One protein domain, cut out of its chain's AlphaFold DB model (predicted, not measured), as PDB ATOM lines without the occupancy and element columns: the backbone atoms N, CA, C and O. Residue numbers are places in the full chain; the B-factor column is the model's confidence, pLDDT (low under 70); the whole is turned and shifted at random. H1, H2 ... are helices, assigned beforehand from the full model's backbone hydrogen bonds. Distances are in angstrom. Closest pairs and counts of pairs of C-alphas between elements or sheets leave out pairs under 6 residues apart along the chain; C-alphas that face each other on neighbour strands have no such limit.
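This is residues 416 to 546 of the 546 residues of the protein "Hypothetical protein" of Eutreptiella gymnastica (UniProt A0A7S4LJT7). Loosely packed helices form a long body: at one end H3 and H4 make an open V, with H2 bridging between its arms, and at the other H7 runs outward past H1 and H5. H6 folds back at a corner with H5, while the tip of the V, residues 462 to 470, and the end of H7, from residue 538 on, stick out. The 131 printed residues hold seven named helices, H1 to H7 in that order, and no named strand; the class is all helix. The whole is loose, with a radius of gyration of the C-alphas of 17.7 A, and spans 66 by 29 by 25 A.

Begin with the longest helix, H7, residues 526 to 545: find C-alpha 526 at (364.247, 349.279, 319.038), and from there the helix runs 29.1 A to C-alpha 545 at (351.890, 322.968, 318.662). H5 is residues 500 to 509, and H6 is residues 511 to 519. H1 opens the printed part at C-alpha 416, (366.410, 337.313, 323.595), and ends at residue 426. H2 is residues 436 to 445. H3, residues 447 to 461, is 20.5 A long, and H4, residues 471 to 489, is 27.2 A long.

Look first at H7, which touches H5 with residues 526 to 533 alone; the closest C-alphas, of Val 504 and Leu 529, are 7.1 A apart, and the tilt of 35.2 degrees, opposite ways, is only just steep. With residues 532 to 536 alone H7 touches H1, about perpendicular at 85 degrees, closest at the C-alphas of Ser 416 and Gly 532, 5.1 A. H5 and H6 touch only at the corner, closest at the C-alphas of Met 507 and Met 514, 5.6 A. H1 and H2 only just touch, with 3 pairs of C-alphas within 8 A, closest at Leu 426 and Glu 438, 6.3 A. H2 and H4 only just touch, again with 3 pairs, closest at the C-alphas of Phe 436 and Val 483, 7.2 A. H3 and H4 are close but not clearly touching, at a steep tilt of 56 degrees, opposite ways, with the C-alphas of Lys 457 and Gly 471 7.1 A apart. H6 and H7 are apart. Residues 434 to 435 pair antiparallel with residues 497 to 498. Every O i to N i+4 pair is within hydrogen-bond range in H1, H3, H4, H5 and H6; in H2 it is 5 of 6, in H7 15 of 16.

The C-alphas of Pro 464 and Ala 546, the two farthest apart, are 67.2 A from each other. The printed part has no cut and no long link. Check the B-factor column: the mean pLDDT of the printed part is 73.1, and 46 residues, among them 447 to 478, are under 70.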
ATOM      1  N   SER A 416     367.030 338.128 322.563       68.38
ATOM      2  CA  SER A 416     366.410 337.313 323.595       68.38
ATOM      3  C   SER A 416     367.456 336.864 324.613       68.38
ATOM      4  O   SER A 416     367.173 336.914 325.805       68.38
ATOM      5  N   HIS A 417     368.681 336.536 324.199       74.25
ATOM      6  CA  HIS A 417     369.774 336.213 325.115       74.25
ATOM      7  C   HIS A 417     370.214 337.422 325.961       74.25
ATOM      8  O   HIS A 417     370.396 337.283 327.171       74.25
ATOM      9  N   GLU A 418     370.335 338.623 325.384       76.00
ATOM     10  CA  GLU A 418     370.670 339.828 326.167       76.00
ATOM     11  C   GLU A 418     369.553 340.220 327.142       76.00
ATOM     12  O   GLU A 418     369.822 340.469 328.319       76.00
ATOM     13  N   LEU A 419     368.291 340.218 326.705       77.19
ATOM     14  CA  LEU A 419     367.151 340.495 327.581       77.19
ATOM     15  C   LEU A 419     366.999 339.445 328.681       77.19
ATOM     16  O   LEU A 419     366.742 339.814 329.827       77.19
ATOM     17  N   ASN A 420     367.214 338.167 328.364       79.06
ATOM     18  CA  ASN A 420     367.232 337.099 329.358       79.06
ATOM     19  C   ASN A 420     368.375 337.308 330.351       79.06
ATOM     20  O   ASN A 420     368.133 337.219 331.545       79.06
ATOM     21  N   SER A 421     369.570 337.706 329.902       78.31
ATOM     22  CA  SER A 421     370.689 337.995 330.810       78.31
ATOM     23  C   SER A 421     370.403 339.169 331.755       78.31
ATOM     24  O   SER A 421     370.816 339.159 332.914       78.31
ATOM     25  N   ILE A 422     369.653 340.176 331.289       80.62
ATOM     26  CA  ILE A 422     369.231 341.310 332.115       80.62
ATOM     27  C   ILE A 422     368.163 340.863 333.110       80.62
ATOM     28  O   ILE A 422     368.244 341.238 334.275       80.62
ATOM     29  N   VAL A 423     367.176 340.071 332.687       84.06
ATOM     30  CA  VAL A 423     366.161 339.541 333.605       84.06
ATOM     31  C   VAL A 423     366.801 338.621 334.637       84.06
ATOM     32  O   VAL A 423     366.574 338.847 335.813       84.06
ATOM     33  N   GLU A 424     367.676 337.696 334.246       88.75
ATOM     34  CA  GLU A 424     368.423 336.819 335.160       88.75
ATOM     35  C   GLU A 424     369.301 337.603 336.147       88.75
ATOM     36  O   GLU A 424     369.438 337.217 337.304       88.75
ATOM     37  N   ALA A 425     369.887 338.726 335.723       84.69
ATOM     38  CA  ALA A 425     370.671 339.581 336.613       84.69
ATOM     39  C   ALA A 425     369.807 340.385 337.601       84.69
ATOM     40  O   ALA A 425     370.300 340.817 338.648       84.69
ATOM     41  N   LEU A 426     368.547 340.647 337.250       88.38
ATOM     42  CA  LEU A 426     367.618 341.453 338.042       88.38
ATOM     43  C   LEU A 426     366.699 340.607 338.926       88.38
ATOM     44  O   LEU A 426     366.290 341.077 339.986       88.38
ATOM     45  N   ASP A 427     366.397 339.391 338.497       95.44
ATOM     46  CA  ASP A 427     365.595 338.397 339.188       95.44
ATOM     47  C   ASP A 427     366.438 337.741 340.288       95.44
ATOM     48  O   ASP A 427     367.145 336.752 340.095       95.44
ATOM     49  N   ALA A 428     366.421 338.360 341.468       93.31
ATOM     50  CA  ALA A 428     367.251 337.933 342.583       93.31
ATOM     51  C   ALA A 428     366.752 336.627 343.215       93.31
ATOM     52  O   ALA A 428     367.524 335.959 343.911       93.31
ATOM     53  N   ASN A 429     365.471 336.295 343.036       94.75
ATOM     54  CA  ASN A 429     364.858 335.102 343.603       94.75
ATOM     55  C   ASN A 429     364.810 333.914 342.609       94.75
ATOM     56  O   ASN A 429     364.668 332.774 343.060       94.75
ATOM     57  N   GLY A 430     365.008 334.165 341.310       96.56
ATOM     58  CA  GLY A 430     365.046 333.165 340.243       96.56
ATOM     59  C   GLY A 430     363.670 332.629 339.835       96.56
ATOM     60  O   GLY A 430     363.585 331.485 339.379       96.56
ATOM     61  N   ASP A 431     362.587 333.379 340.059       95.06
ATOM     62  CA  ASP A 431     361.214 332.963 339.744       95.06
ATOM     63  C   ASP A 431     360.784 333.274 338.295       95.06
ATOM     64  O   ASP A 431     359.687 332.892 337.869       95.06
ATOM     65  N   GLY A 432     361.662 333.908 337.514       91.19
ATOM     66  CA  GLY A 432     361.435 334.322 336.134       91.19
ATOM     67  C   GLY A 432     360.547 335.562 335.997       91.19
ATOM     68  O   GLY A 432     360.135 335.897 334.881       91.19
ATOM     69  N   LEU A 433     360.215 336.238 337.099       93.75
ATOM     70  CA  LEU A 433     359.347 337.406 337.153       93.75
ATOM     71  C   LEU A 433     360.016 338.537 337.935       93.75
ATOM     72  O   LEU A 433     360.372 338.414 339.096       93.75
ATOM     73  N   LEU A 434     360.077 339.732 337.350       92.00
ATOM     74  CA  LEU A 434     360.645 340.872 338.062       92.00
ATOM     75  C   LEU A 434     359.622 341.479 339.012       92.00
ATOM     76  O   LEU A 434     358.684 342.173 338.597       92.00
ATOM     77  N   SER A 435     359.825 341.275 340.310       94.94
ATOM     78  CA  SER A 435     359.080 342.003 341.327       94.94
ATOM     79  C   SER A 435     359.476 343.485 341.332       94.94
ATOM     80  O   SER A 435     360.598 343.894 341.008       94.94
ATOM     81  N   PHE A 436     358.560 344.354 341.769       89.62
ATOM     82  CA  PHE A 436     358.885 345.775 341.944       89.62
ATOM     83  C   PHE A 436     359.964 346.027 343.010       89.62
ATOM     84  O   PHE A 436     360.544 347.116 343.050       89.62
ATOM     85  N   GLU A 437     360.213 345.060 343.893       91.12
ATOM     86  CA  GLU A 437     361.241 345.135 344.930       91.12
ATOM     87  C   GLU A 437     362.633 344.867 344.349       91.12
ATOM     88  O   GLU A 437     363.560 345.623 344.648       91.12
ATOM     89  N   GLU A 438     362.754 343.909 343.432       91.31
ATOM     90  CA  GLU A 438     363.974 343.615 342.666       91.31
ATOM     91  C   GLU A 438     364.353 344.758 341.720       91.31
ATOM     92  O   GLU A 438     365.464 345.291 341.782       91.31
ATOM     93  N   LEU A 439     363.382 345.264 340.952       86.50
ATOM     94  CA  LEU A 439     363.550 346.469 340.127       86.50
ATOM     95  C   LEU A 439     364.016 347.677 340.951       86.50
ATOM     96  O   LEU A 439     364.789 348.522 340.488       86.50
ATOM     97  N   ARG A 440     363.547 347.784 342.195       84.62
ATOM     98  CA  ARG A 440     363.953 348.857 343.100       84.62
ATOM     99  C   ARG A 440     365.356 348.637 343.661       84.62
ATOM    100  O   ARG A 440     366.093 349.618 343.775       84.62
ATOM    101  N   ALA A 441     365.729 347.402 343.986       82.69
ATOM    102  CA  ALA A 441     367.068 347.063 344.460       82.69
ATOM    103  C   ALA A 441     368.143 347.483 343.446       82.69
ATOM    104  O   ALA A 441     369.152 348.067 343.846       82.69
ATOM    105  N   LEU A 442     367.876 347.327 342.144       77.56
ATOM    106  CA  LEU A 442     368.738 347.842 341.077       77.56
ATOM    107  C   LEU A 442     368.961 349.357 341.199       77.56
ATOM    108  O   LEU A 442     370.093 349.835 341.238       77.56
ATOM    109  N   THR A 443     367.876 350.126 341.327       75.62
ATOM    110  CA  THR A 443     367.970 351.594 341.415       75.62
ATOM    111  C   THR A 443     368.644 352.095 342.693       75.62
ATOM    112  O   THR A 443     369.189 353.201 342.701       75.62
ATOM    113  N   ASP A 444     368.595 351.318 343.778       77.94
ATOM    114  CA  ASP A 444     369.249 351.660 345.043       77.94
ATOM    115  C   ASP A 444     370.739 351.249 345.072       77.94
ATOM    116  O   ASP A 444     371.514 351.884 345.802       77.94
ATOM    117  N   ASN A 445     371.144 350.262 344.258       73.19
ATOM    118  CA  ASN A 445     372.515 349.745 344.170       73.19
ATOM    119  C   ASN A 445     373.348 350.333 343.017       73.19
ATOM    120  O   ASN A 445     374.575 350.273 343.089       73.19
ATOM    121  N   ASP A 446     372.729 350.955 342.007       75.75
ATOM    122  CA  ASP A 446     373.446 351.597 340.901       75.75
ATOM    123  C   ASP A 446     374.295 352.804 341.391       75.75
ATOM    124  O   ASP A 446     373.748 353.809 341.881       75.75
ATOM    125  N   PRO A 447     375.640 352.746 341.268       69.31
ATOM    126  CA  PRO A 447     376.536 353.818 341.692       69.31
ATOM    127  C   PRO A 447     376.297 355.140 340.946       69.31
ATOM    128  O   PRO A 447     376.469 356.202 341.551       69.31
ATOM    129  N   TYR A 448     375.839 355.110 339.690       61.53
ATOM    130  CA  TYR A 448     375.524 356.309 338.907       61.53
ATOM    131  C   TYR A 448     374.282 357.023 339.454       61.53
ATOM    132  O   TYR A 448     374.296 358.233 339.709       61.53
ATOM    133  N   MET A 449     373.216 356.271 339.731       55.34
ATOM    134  CA  MET A 449     372.004 356.817 340.350       55.34
ATOM    135  C   MET A 449     372.262 357.287 341.785       55.34
ATOM    136  O   MET A 449     371.761 358.340 342.191       55.34
ATOM    137  N   LYS A 450     373.116 356.584 342.538       67.81
ATOM    138  CA  LYS A 450     373.570 357.004 343.872       67.81
ATOM    139  C   LYS A 450     374.343 358.327 343.825       67.81
ATOM    140  O   LYS A 450     374.054 359.204 344.642       67.81
ATOM    141  N   ALA A 451     375.250 358.503 342.861       65.94
ATOM    142  CA  ALA A 451     376.005 359.741 342.658       65.94
ATOM    143  C   ALA A 451     375.086 360.911 342.270       65.94
ATOM    144  O   ALA A 451     375.100 361.954 342.918       65.94
ATOM    145  N   ARG A 452     374.184 360.717 341.303       52.91
ATOM    146  CA  ARG A 452     373.241 361.761 340.860       52.91
ATOM    147  C   ARG A 452     372.257 362.180 341.957       52.91
ATOM    148  O   ARG A 452     371.902 363.354 342.072       52.91
ATOM    149  N   LEU A 453     371.837 361.242 342.806       53.28
ATOM    150  CA  LEU A 453     371.030 361.532 343.991       53.28
ATOM    151  C   LEU A 453     371.826 362.248 345.089       53.28
ATOM    152  O   LEU A 453     371.249 363.066 345.806       53.28
ATOM    153  N   GLN A 454     373.128 361.981 345.232       65.25
ATOM    154  CA  GLN A 454     374.004 362.762 346.108       65.25
ATOM    155  C   GLN A 454     374.157 364.197 345.595       65.25
ATOM    156  O   GLN A 454     374.007 365.122 346.390       65.25
ATOM    157  N   THR A 455     374.323 364.398 344.287       61.38
ATOM    158  CA  THR A 455     374.339 365.731 343.663       61.38
ATOM    159  C   THR A 455     373.022 366.473 343.895       61.38
ATOM    160  O   THR A 455     373.028 367.624 344.323       61.38
ATOM    161  N   LEU A 456     371.871 365.811 343.725       53.78
ATOM    162  CA  LEU A 456     370.567 366.401 344.051       53.78
ATOM    163  C   LEU A 456     370.424 366.711 345.547       53.78
ATOM    164  O   LEU A 456     369.877 367.750 345.901       53.78
ATOM    165  N   LYS A 457     370.940 365.855 346.437       62.03
ATOM    166  CA  LYS A 457     370.944 366.101 347.886       62.03
ATOM    167  C   LYS A 457     371.787 367.328 348.247       62.03
ATOM    168  O   LYS A 457     371.360 368.100 349.100       62.03
ATOM    169  N   ILE A 458     372.938 367.511 347.600       68.44
ATOM    170  CA  ILE A 458     373.811 368.680 347.767       68.44
ATOM    171  C   ILE A 458     373.100 369.933 347.245       68.44
ATOM    172  O   ILE A 458     372.934 370.890 347.992       68.44
ATOM    173  N   ASN A 459     372.550 369.890 346.030       54.97
ATOM    174  CA  ASN A 459     371.834 371.022 345.431       54.97
ATOM    175  C   ASN A 459     370.573 371.412 346.224       54.97
ATOM    176  O   ASN A 459     370.258 372.591 346.361       54.97
ATOM    177  N   MET A 460     369.867 370.440 346.811       53.50
ATOM    178  CA  MET A 460     368.729 370.707 347.696       53.50
ATOM    179  C   MET A 460     369.147 371.225 349.076       53.50
ATOM    180  O   MET A 460     368.411 372.020 349.654       53.50
ATOM    181  N   ALA A 461     370.297 370.797 349.605       54.88
ATOM    182  CA  ALA A 461     370.850 371.303 350.862       54.88
ATOM    183  C   ALA A 461     371.394 372.736 350.730       54.88
ATOM    184  O   ALA A 461     371.376 373.487 351.702       54.88
ATOM    185  N   LEU A 462     371.837 373.113 349.528       49.75
ATOM    186  CA  LEU A 462     372.320 374.454 349.195       49.75
ATOM    187  C   LEU A 462     371.189 375.431 348.822       49.75
ATOM    188  O   LEU A 462     371.424 376.633 348.743       49.75
ATOM    189  N   SER A 463     369.954 374.952 348.635       47.09
ATOM    190  CA  SER A 463     368.799 375.816 348.381       47.09
ATOM    191  C   SER A 463     368.235 376.392 349.695       47.09
ATOM    192  O   SER A 463     367.808 375.623 350.564       47.09
ATOM    193  N   PRO A 464     368.136 377.730 349.852       40.91
ATOM    194  CA  PRO A 464     367.643 378.367 351.082       40.91
ATOM    195  C   PRO A 464     366.206 377.976 351.473       40.91
ATOM    196  O   PRO A 464     365.827 378.108 352.636       40.91
ATOM    197  N   ALA A 465     365.413 377.469 350.524       43.75
ATOM    198  CA  ALA A 465     363.997 377.151 350.705       43.75
ATOM    199  C   ALA A 465     363.720 375.781 351.361       43.75
ATOM    200  O   ALA A 465     362.575 375.496 351.701       43.75
ATOM    201  N   ASN A 466     364.734 374.930 351.571       45.81
ATOM    202  CA  ASN A 466     364.536 373.528 351.973       45.81
ATOM    203  C   ASN A 466     365.161 373.150 353.329       45.81
ATOM    204  O   ASN A 466     365.626 372.027 353.528       45.81
ATOM    205  N   LYS A 467     365.070 374.030 354.336       43.47
ATOM    206  CA  LYS A 467     365.352 373.686 355.750       43.47
ATOM    207  C   LYS A 467     364.263 372.808 356.403       43.47
ATOM    208  O   LYS A 467     364.006 372.913 357.599       43.47
ATOM    209  N   MET A 468     363.625 371.911 355.649       41.53
ATOM    210  CA  MET A 468     362.668 370.937 356.180       41.53
ATOM    211  C   MET A 468     363.311 369.545 356.243       41.53
ATOM    212  O   MET A 468     363.548 368.862 355.249       41.53
ATOM    213  N   ARG A 469     363.615 369.157 357.480       48.91
ATOM    214  CA  ARG A 469     364.064 367.857 357.999       48.91
ATOM    215  C   ARG A 469     363.464 366.658 357.226       48.91
ATOM    216  O   ARG A 469     362.366 366.212 357.546       48.91
ATOM    217  N   GLY A 470     364.157 366.090 356.225       46.59
ATOM    218  CA  GLY A 470     363.569 364.940 355.511       46.59
ATOM    219  C   GLY A 470     364.303 364.272 354.342       46.59
ATOM    220  O   GLY A 470     363.671 363.466 353.658       46.59
ATOM    221  N   GLY A 471     365.592 364.530 354.094       54.03
ATOM    222  CA  GLY A 471     366.276 364.069 352.868       54.03
ATOM    223  C   GLY A 471     366.178 362.562 352.556       54.03
ATOM    224  O   GLY A 471     366.116 362.173 351.393       54.03
ATOM    225  N   THR A 472     366.081 361.692 353.565       55.59
ATOM    226  CA  THR A 472     365.915 360.238 353.363       55.59
ATOM    227  C   THR A 472     364.469 359.817 353.082       55.59
ATOM    228  O   THR A 472     364.245 358.874 352.324       55.59
ATOM    229  N   LYS A 473     363.473 360.523 353.633       64.12
ATOM    230  CA  LYS A 473     362.048 360.251 353.377       64.12
ATOM    231  C   LYS A 473     361.643 360.705 351.977       64.12
ATOM    232  O   LYS A 473     360.917 359.985 351.298       64.12
ATOM    233  N   LEU A 474     362.182 361.836 351.519       53.53
ATOM    234  CA  LEU A 474     361.942 362.343 350.169       53.53
ATOM    235  C   LEU A 474     362.590 361.448 349.098       53.53
ATOM    236  O   LEU A 474     361.936 361.129 348.108       53.53
ATOM    237  N   ARG A 475     363.812 360.938 349.348       54.94
ATOM    238  CA  ARG A 475     364.467 359.911 348.510       54.94
ATOM    239  C   ARG A 475     363.568 358.684 348.318       54.94
ATOM    240  O   ARG A 475     363.353 358.237 347.195       54.94
ATOM    241  N   ARG A 476     363.019 358.161 349.420       63.19
ATOM    242  CA  ARG A 476     362.149 356.977 349.407       63.19
ATOM    243  C   ARG A 476     360.811 357.261 348.707       63.19
ATOM    244  O   ARG A 476     360.302 356.390 348.013       63.19
ATOM    245  N   ALA A 477     360.273 358.473 348.849       57.28
ATOM    246  CA  ALA A 477     359.037 358.897 348.191       57.28
ATOM    247  C   ALA A 477     359.201 359.072 346.672       57.28
ATOM    248  O   ALA A 477     358.354 358.602 345.923       57.28
ATOM    249  N   PHE A 478     360.298 359.678 346.206       58.78
ATOM    250  CA  PHE A 478     360.534 359.905 344.777       58.78
ATOM    251  C   PHE A 478     360.699 358.594 343.999       58.78
ATOM    252  O   PHE A 478     360.041 358.398 342.976       58.78
ATOM    253  N   MET A 479     361.504 357.657 344.515       72.00
ATOM    254  CA  MET A 479     361.649 356.338 343.883       72.00
ATOM    255  C   MET A 479     360.350 355.535 343.938       72.00
ATOM    256  O   MET A 479     359.967 354.926 342.944       72.00
ATOM    257  N   LYS A 480     359.600 355.627 345.045       72.44
ATOM    258  CA  LYS A 480     358.268 355.020 345.141       72.44
ATOM    259  C   LYS A 480     357.308 355.577 344.085       72.44
ATOM    260  O   LYS A 480     356.603 354.796 343.463       72.44
ATOM    261  N   ILE A 481     357.313 356.889 343.832       73.19
ATOM    262  CA  ILE A 481     356.486 357.521 342.791       73.19
ATOM    263  C   ILE A 481     356.909 357.056 341.392       73.19
ATOM    264  O   ILE A 481     356.051 356.753 340.569       73.19
ATOM    265  N   ARG A 482     358.214 356.959 341.111       69.88
ATOM    266  CA  ARG A 482     358.716 356.545 339.791       69.88
ATOM    267  C   ARG A 482     358.388 355.079 339.483       69.88
ATOM    268  O   ARG A 482     357.882 354.797 338.400       69.88
ATOM    269  N   VAL A 483     358.567 354.186 340.456       72.44
ATOM    270  CA  VAL A 483     358.167 352.771 340.359       72.44
ATOM    271  C   VAL A 483     356.641 352.633 340.258       72.44
ATOM    272  O   VAL A 483     356.144 351.885 339.424       72.44
ATOM    273  N   GLN A 484     355.868 353.421 341.015       73.44
ATOM    274  CA  GLN A 484     354.403 353.447 340.890       73.44
ATOM    275  C   GLN A 484     353.925 353.974 339.532       73.44
ATOM    276  O   GLN A 484     352.901 353.519 339.032       73.44
ATOM    277  N   ASN A 485     354.644 354.915 338.921       73.19
ATOM    278  CA  ASN A 485     354.330 355.402 337.581       73.19
ATOM    279  C   ASN A 485     354.637 354.349 336.514       73.19
ATOM    280  O   ASN A 485     353.846 354.212 335.585       73.19
ATOM    281  N   LEU A 486     355.721 353.579 336.661       72.56
ATOM    282  CA  LEU A 486     355.977 352.410 335.814       72.56
ATOM    283  C   LEU A 486     354.867 351.367 335.982       72.56
ATOM    284  O   LEU A 486     354.285 350.959 334.988       72.56
ATOM    285  N   ARG A 487     354.470 351.051 337.223       74.81
ATOM    286  CA  ARG A 487     353.344 350.146 337.517       74.81
ATOM    287  C   ARG A 487     352.028 350.598 336.880       74.81
ATOM    288  O   ARG A 487     351.312 349.789 336.304       74.81
ATOM    289  N   LYS A 488     351.699 351.891 336.972       78.62
ATOM    290  CA  LYS A 488     350.484 352.456 336.359       78.62
ATOM    291  C   LYS A 488     350.538 352.420 334.832       78.62
ATOM    292  O   LYS A 488     349.520 352.149 334.208       78.62
ATOM    293  N   LYS A 489     351.703 352.699 334.238       73.62
ATOM    294  CA  LYS A 489     351.904 352.669 332.780       73.62
ATOM    295  C   LYS A 489     351.937 351.245 332.218       73.62
ATOM    296  O   LYS A 489     351.500 351.054 331.097       73.62
ATOM    297  N   ALA A 490     352.375 350.270 333.011       68.88
ATOM    298  CA  ALA A 490     352.375 348.846 332.678       68.88
ATOM    299  C   ALA A 490     350.976 348.232 332.518       68.88
ATOM    300  O   ALA A 490     350.867 347.045 332.242       68.88
ATOM    301  N   GLY A 491     349.899 348.977 332.811       73.75
ATOM    302  CA  GLY A 491     348.550 348.409 332.848       73.75
ATOM    303  C   GLY A 491     348.392 347.296 333.891       73.75
ATOM    304  O   GLY A 491     347.401 346.574 333.859       73.75
ATOM    305  N   ALA A 492     349.343 347.159 334.826       63.50
ATOM    306  CA  ALA A 492     349.365 346.126 335.852       63.50
ATOM    307  C   ALA A 492     348.324 346.438 336.939       63.50
ATOM    308  O   ALA A 492     348.641 346.777 338.084       63.50
ATOM    309  N   SER A 493     347.044 346.356 336.580       48.16
ATOM    310  CA  SER A 493     345.925 346.400 337.514       48.16
ATOM    311  C   SER A 493     345.774 345.033 338.185       48.16
ATOM    312  O   SER A 493     344.761 344.362 338.018       48.16
ATOM    313  N   GLY A 494     346.803 344.572 338.900       75.94
ATOM    314  CA  GLY A 494     346.674 343.380 339.739       75.94
ATOM    315  C   GLY A 494     347.965 342.641 340.065       75.94
ATOM    316  O   GLY A 494     348.109 342.219 341.206       75.94
ATOM    317  N   SER A 495     348.914 342.508 339.128       77.62
ATOM    318  CA  SER A 495     350.171 341.804 339.420       77.62
ATOM    319  C   SER A 495     351.204 342.745 340.042       77.62
ATOM    320  O   SER A 495     351.429 343.860 339.567       77.62
ATOM    321  N   ASP A 496     351.844 342.289 341.120       85.69
ATOM    322  CA  ASP A 496     353.042 342.920 341.696       85.69
ATOM    323  C   ASP A 496     354.332 342.521 340.943       85.69
ATOM    324  O   ASP A 496     355.433 342.892 341.349       85.69
ATOM    325  N   TYR A 497     354.170 341.823 339.816       88.56
ATOM    326  CA  TYR A 497     355.225 341.257 338.986       88.56
ATOM    327  C   TYR A 497     355.139 341.776 337.550       88.56
ATOM    328  O   TYR A 497     354.037 341.959 337.010       88.56
ATOM    329  N   LEU A 498     356.307 341.984 336.950       87.12
ATOM    330  CA  LEU A 498     356.522 342.240 335.532       87.12
ATOM    331  C   LEU A 498     357.123 340.985 334.898       87.12
ATOM    332  O   LEU A 498     358.237 340.595 335.234       87.12
ATOM    333  N   ASP A 499     356.380 340.369 333.980       87.75
ATOM    334  CA  ASP A 499     356.949 339.376 333.070       87.75
ATOM    335  C   ASP A 499     357.768 340.077 331.968       87.75
ATOM    336  O   ASP A 499     357.634 341.288 331.734       87.75
ATOM    337  N   LEU A 500     358.644 339.315 331.307       82.00
ATOM    338  CA  LEU A 500     359.520 339.828 330.251       82.00
ATOM    339  C   LEU A 500     358.720 340.477 329.106       82.00
ATOM    340  O   LEU A 500     359.108 341.536 328.614       82.00
ATOM    341  N   ASP A 501     357.569 339.910 328.736       83.88
ATOM    342  CA  ASP A 501     356.736 340.428 327.645       83.88
ATOM    343  C   ASP A 501     356.185 341.821 327.960       83.88
ATOM    344  O   ASP A 501     356.285 342.730 327.133       83.88
ATOM    345  N   LYS A 502     355.664 342.031 329.175       86.00
ATOM    346  CA  LYS A 502     355.183 343.345 329.621       86.00
ATOM    347  C   LYS A 502     356.320 344.338 329.772       86.00
ATOM    348  O   LYS A 502     356.122 345.517 329.491       86.00
ATOM    349  N   LEU A 503     357.499 343.905 330.222       83.62
ATOM    350  CA  LEU A 503     358.660 344.792 330.301       83.62
ATOM    351  C   LEU A 503     359.046 345.298 328.904       83.62
ATOM    352  O   LEU A 503     359.201 346.507 328.715       83.62
ATOM    353  N   VAL A 504     359.109 344.398 327.921       84.00
ATOM    354  CA  VAL A 504     359.365 344.730 326.513       84.00
ATOM    355  C   VAL A 504     358.265 345.636 325.952       84.00
ATOM    356  O   VAL A 504     358.567 346.652 325.325       84.00
ATOM    357  N   GLU A 505     356.991 345.348 326.222       85.12
ATOM    358  CA  GLU A 505     355.855 346.176 325.793       85.12
ATOM    359  C   GLU A 505     355.925 347.601 326.379       85.12
ATOM    360  O   GLU A 505     355.756 348.596 325.666       85.12
ATOM    361  N   ILE A 506     356.276 347.737 327.662       84.56
ATOM    362  CA  ILE A 506     356.491 349.042 328.308       84.56
ATOM    363  C   ILE A 506     357.657 349.781 327.665       84.56
ATOM    364  O   ILE A 506     357.565 350.992 327.458       84.56
ATOM    365  N   MET A 507     358.753 349.088 327.361       85.25
ATOM    366  CA  MET A 507     359.923 349.691 326.723       85.25
ATOM    367  C   MET A 507     359.599 350.180 325.308       85.25
ATOM    368  O   MET A 507     359.982 351.298 324.956       85.25
ATOM    369  N   LYS A 508     358.782 349.437 324.550       83.62
ATOM    370  CA  LYS A 508     358.285 349.852 323.227       83.62
ATOM    371  C   LYS A 508     357.435 351.121 323.285       83.62
ATOM    372  O   LYS A 508     357.578 352.004 322.439       83.62
ATOM    373  N   HIS A 509     356.572 351.248 324.292       84.31
ATOM    374  CA  HIS A 509     355.641 352.377 324.400       84.31
ATOM    375  C   HIS A 509     356.148 353.547 325.257       84.31
ATOM    376  O   HIS A 509     355.504 354.599 325.305       84.31
ATOM    377  N   ASN A 510     357.298 353.408 325.924       84.88
ATOM    378  CA  ASN A 510     357.843 354.430 326.811       84.88
ATOM    379  C   ASN A 510     359.323 354.737 326.504       84.88
ATOM    380  O   ASN A 510     360.219 354.155 327.124       84.88
ATOM    381  N   PRO A 511     359.614 355.728 325.638       79.25
ATOM    382  CA  PRO A 511     360.989 356.088 325.282       79.25
ATOM    383  C   PRO A 511     361.810 356.606 326.475       79.25
ATOM    384  O   PRO A 511     363.038 356.574 326.450       79.25
ATOM    385  N   GLU A 512     361.168 357.071 327.554       76.12
ATOM    386  CA  GLU A 512     361.877 357.442 328.785       76.12
ATOM    387  C   GLU A 512     362.386 356.224 329.563       76.12
ATOM    388  O   GLU A 512     363.392 356.339 330.265       76.12
ATOM    389  N   ALA A 513     361.698 355.080 329.458       76.56
ATOM    390  CA  ALA A 513     362.153 353.822 330.039       76.56
ATOM    391  C   ALA A 513     363.377 353.308 329.271       76.56
ATOM    392  O   ALA A 513     364.407 353.080 329.896       76.56
ATOM    393  N   MET A 514     363.317 353.278 327.933       80.12
ATOM    394  CA  MET A 514     364.466 352.952 327.069       80.12
ATOM    395  C   MET A 514     365.700 353.797 327.399       80.12
ATOM    396  O   MET A 514     366.751 353.265 327.734       80.12
ATOM    397  N   ARG A 515     365.547 355.127 327.455       75.12
ATOM    398  CA  ARG A 515     366.646 356.038 327.825       75.12
ATOM    399  C   ARG A 515     367.183 355.823 329.241       75.12
ATOM    400  O   ARG A 515     368.286 356.270 329.545       75.12
ATOM    401  N   ALA A 516     366.393 355.253 330.151       72.25
ATOM    402  CA  ALA A 516     366.862 354.927 331.495       72.25
ATOM    403  C   ALA A 516     367.740 353.666 331.488       72.25
ATOM    404  O   ALA A 516     368.744 353.664 332.194       72.25
ATOM    405  N   PHE A 517     367.405 352.667 330.664       73.94
ATOM    406  CA  PHE A 517     368.230 351.475 330.429       73.94
ATOM    407  C   PHE A 517     369.522 351.820 329.676       73.94
ATOM    408  O   PHE A 517     370.601 351.468 330.146       73.94
ATOM    409  N   GLU A 518     369.454 352.642 328.623       75.81
ATOM    410  CA  GLU A 518     370.650 353.135 327.914       75.81
ATOM    411  C   GLU A 518     371.610 353.871 328.857       75.81
ATOM    412  O   GLU A 518     372.821 353.665 328.831       75.81
ATOM    413  N   LYS A 519     371.075 354.704 329.758       69.62
ATOM    414  CA  LYS A 519     371.883 355.400 330.774       69.62
ATOM    415  C   LYS A 519     372.459 354.472 331.840       69.62
ATOM    416  O   LYS A 519     373.438 354.856 332.471       69.62
ATOM    417  N   ALA A 520     371.863 353.300 332.041       61.66
ATOM    418  CA  ALA A 520     372.408 352.244 332.887       61.66
ATOM    419  C   ALA A 520     373.478 351.402 332.159       61.66
ATOM    420  O   ALA A 520     373.997 350.456 332.741       61.66
ATOM    421  N   GLY A 521     373.831 351.752 330.913       67.25
ATOM    422  CA  GLY A 521     374.811 351.029 330.099       67.25
ATOM    423  C   GLY A 521     374.223 349.853 329.318       67.25
ATOM    424  O   GLY A 521     374.981 349.066 328.764       67.25
ATOM    425  N   ILE A 522     372.895 349.735 329.271       70.19
ATOM    426  CA  ILE A 522     372.183 348.683 328.548       70.19
ATOM    427  C   ILE A 522     371.690 349.273 327.224       70.19
ATOM    428  O   ILE A 522     370.691 349.993 327.190       70.19
ATOM    429  N   HIS A 523     372.414 349.008 326.138       69.06
ATOM    430  CA  HIS A 523     372.024 349.439 324.798       69.06
ATOM    431  C   HIS A 523     371.087 348.413 324.171       69.06
ATOM    432  O   HIS A 523     371.530 347.405 323.644       69.06
ATOM    433  N   LEU A 524     369.788 348.696 324.219       70.56
ATOM    434  CA  LEU A 524     368.778 347.953 323.474       70.56
ATOM    435  C   LEU A 524     368.337 348.826 322.304       70.56
ATOM    436  O   LEU A 524     367.852 349.938 322.514       70.56
ATOM    437  N   ASP A 525     368.513 348.351 321.079       74.94
ATOM    438  CA  ASP A 525     367.970 349.029 319.907       74.94
ATOM    439  C   ASP A 525     366.517 348.580 319.673       74.94
ATOM    440  O   ASP A 525     366.098 347.471 320.012       74.94
ATOM    441  N   ARG A 526     365.692 349.487 319.153       67.50
ATOM    442  CA  ARG A 526     364.247 349.279 319.038       67.50
ATOM    443  C   ARG A 526     363.904 348.170 318.044       67.50
ATOM    444  O   ARG A 526     362.964 347.428 318.311       67.50
ATOM    445  N   MET A 527     364.649 348.062 316.940       64.88
ATOM    446  CA  MET A 527     364.447 346.985 315.958       64.88
ATOM    447  C   MET A 527     364.740 345.617 316.581       64.88
ATOM    448  O   MET A 527     363.911 344.717 316.520       64.88
ATOM    449  N   HIS A 528     365.835 345.531 317.328       72.94
ATOM    450  CA  HIS A 528     366.257 344.345 318.062       72.94
ATOM    451  C   HIS A 528     365.199 343.881 319.097       72.94
ATOM    452  O   HIS A 528     364.880 342.697 319.204       72.94
ATOM    453  N   LEU A 529     364.556 344.810 319.821       66.75
ATOM    454  CA  LEU A 529     363.421 344.505 320.719       66.75
ATOM    455  C   LEU A 529     362.162 343.997 319.991       66.75
ATOM    456  O   LEU A 529     361.303 343.341 320.594       66.75
ATOM    457  N   GLU A 530     361.974 344.368 318.728       68.88
ATOM    458  CA  GLU A 530     360.864 343.895 317.901       68.88
ATOM    459  C   GLU A 530     361.134 342.478 317.385       68.88
ATOM    460  O   GLU A 530     360.275 341.613 317.570       68.88
ATOM    461  N   GLU A 531     362.352 342.214 316.915       72.75
ATOM    462  CA  GLU A 531     362.816 340.896 316.463       72.75
ATOM    463  C   GLU A 531     362.838 339.857 317.594       72.75
ATOM    464  O   GLU A 531     362.270 338.773 317.446       72.75
ATOM    465  N   GLY A 532     363.384 340.198 318.769       74.69
ATOM    466  CA  GLY A 532     363.425 339.288 319.920       74.69
ATOM    467  C   GLY A 532     362.037 338.912 320.458       74.69
ATOM    468  O   GLY A 532     361.820 337.782 320.902       74.69
ATOM    469  N   LEU A 533     361.059 339.827 320.382       71.62
ATOM    470  CA  LEU A 533     359.671 339.523 320.758       71.62
ATOM    471  C   LEU A 533     359.010 338.592 319.732       71.62
ATOM    472  O   LEU A 533     358.285 337.675 320.117       71.62
ATOM    473  N   GLU A 534     359.248 338.816 318.439       76.38
ATOM    474  CA  GLU A 534     358.707 337.963 317.379       76.38
ATOM    475  C   GLU A 534     359.299 336.544 317.449       76.38
ATOM    476  O   GLU A 534     358.563 335.560 317.329       76.38
ATOM    477  N   ALA A 535     360.600 336.424 317.733       73.62
ATOM    478  CA  ALA A 535     361.274 335.150 317.968       73.62
ATOM    479  C   ALA A 535     360.692 334.409 319.186       73.62
ATOM    480  O   ALA A 535     360.306 333.242 319.073       73.62
ATOM    481  N   ALA A 536     360.520 335.096 320.323       66.50
ATOM    482  CA  ALA A 536     359.915 334.518 321.523       66.50
ATOM    483  C   ALA A 536     358.455 334.074 321.295       66.50
ATOM    484  O   ALA A 536     358.033 333.014 321.770       66.50
ATOM    485  N   GLN A 537     357.676 334.841 320.523       75.56
ATOM    486  CA  GLN A 537     356.310 334.466 320.142       75.56
ATOM    487  C   GLN A 537     356.283 333.233 319.232       75.56
ATOM    488  O   GLN A 537     355.488 332.322 319.481       75.56
ATOM    489  N   LYS A 538     357.167 333.157 318.227       82.25
ATOM    490  CA  LYS A 538     357.308 331.975 317.358       82.25
ATOM    491  C   LYS A 538     357.709 330.736 318.156       82.25
ATOM    492  O   LYS A 538     357.108 329.677 317.977       82.25
ATOM    493  N   GLN A 539     358.648 330.867 319.094       80.12
ATOM    494  CA  GLN A 539     359.071 329.763 319.954       80.12
ATOM    495  C   GLN A 539     357.917 329.255 320.831       80.12
ATOM    496  O   GLN A 539     357.674 328.049 320.888       80.12
ATOM    497  N   ARG A 540     357.121 330.146 321.438       72.88
ATOM    498  CA  ARG A 540     355.929 329.742 322.204       72.88
ATOM    499  C   ARG A 540     354.860 329.085 321.339       72.88
ATOM    500  O   ARG A 540     354.283 328.090 321.759       72.88
ATOM    501  N   GLN A 541     354.609 329.601 320.137       86.44
ATOM    502  CA  GLN A 541     353.676 328.967 319.200       86.44
ATOM    503  C   GLN A 541     354.141 327.554 318.830       86.44
ATOM    504  O   GLN A 541     353.329 326.634 318.831       86.44
ATOM    505  N   SER A 542     355.443 327.362 318.598       84.06
ATOM    506  CA  SER A 542     356.005 326.035 318.330       84.06
ATOM    507  C   SER A 542     355.873 325.080 319.524       84.06
ATOM    508  O   SER A 542     355.538 323.919 319.327       84.06
ATOM    509  N   ALA A 543     356.031 325.577 320.756       81.69
ATOM    510  CA  ALA A 543     355.884 324.786 321.979       81.69
ATOM    511  C   ALA A 543     354.424 324.445 322.334       81.69
ATOM    512  O   ALA A 543     354.195 323.502 323.077       81.69
ATOM    513  N   VAL A 544     353.443 325.212 321.842       83.50
ATOM    514  CA  VAL A 544     352.006 324.902 321.987       83.50
ATOM    515  C   VAL A 544     351.534 323.904 320.923       83.50
ATOM    516  O   VAL A 544     350.565 323.182 321.143       83.50
ATOM    517  N   LEU A 545     352.181 323.902 319.753       87.94
ATOM    518  CA  LEU A 545     351.890 322.968 318.662       87.94
ATOM    519  C   LEU A 545     352.527 321.586 318.866       87.94
ATOM    520  O   LEU A 545     351.983 320.607 318.353       87.94
ATOM    521  N   ALA A 546     353.670 321.526 319.553       82.75
ATOM    522  CA  ALA A 546     354.322 320.294 320.000       82.75
ATOM    523  C   ALA A 546     353.613 319.711 321.229       82.75
ATOM    524  O   ALA A 546     353.508 318.463 321.292       82.75
TER     525      ALA A 546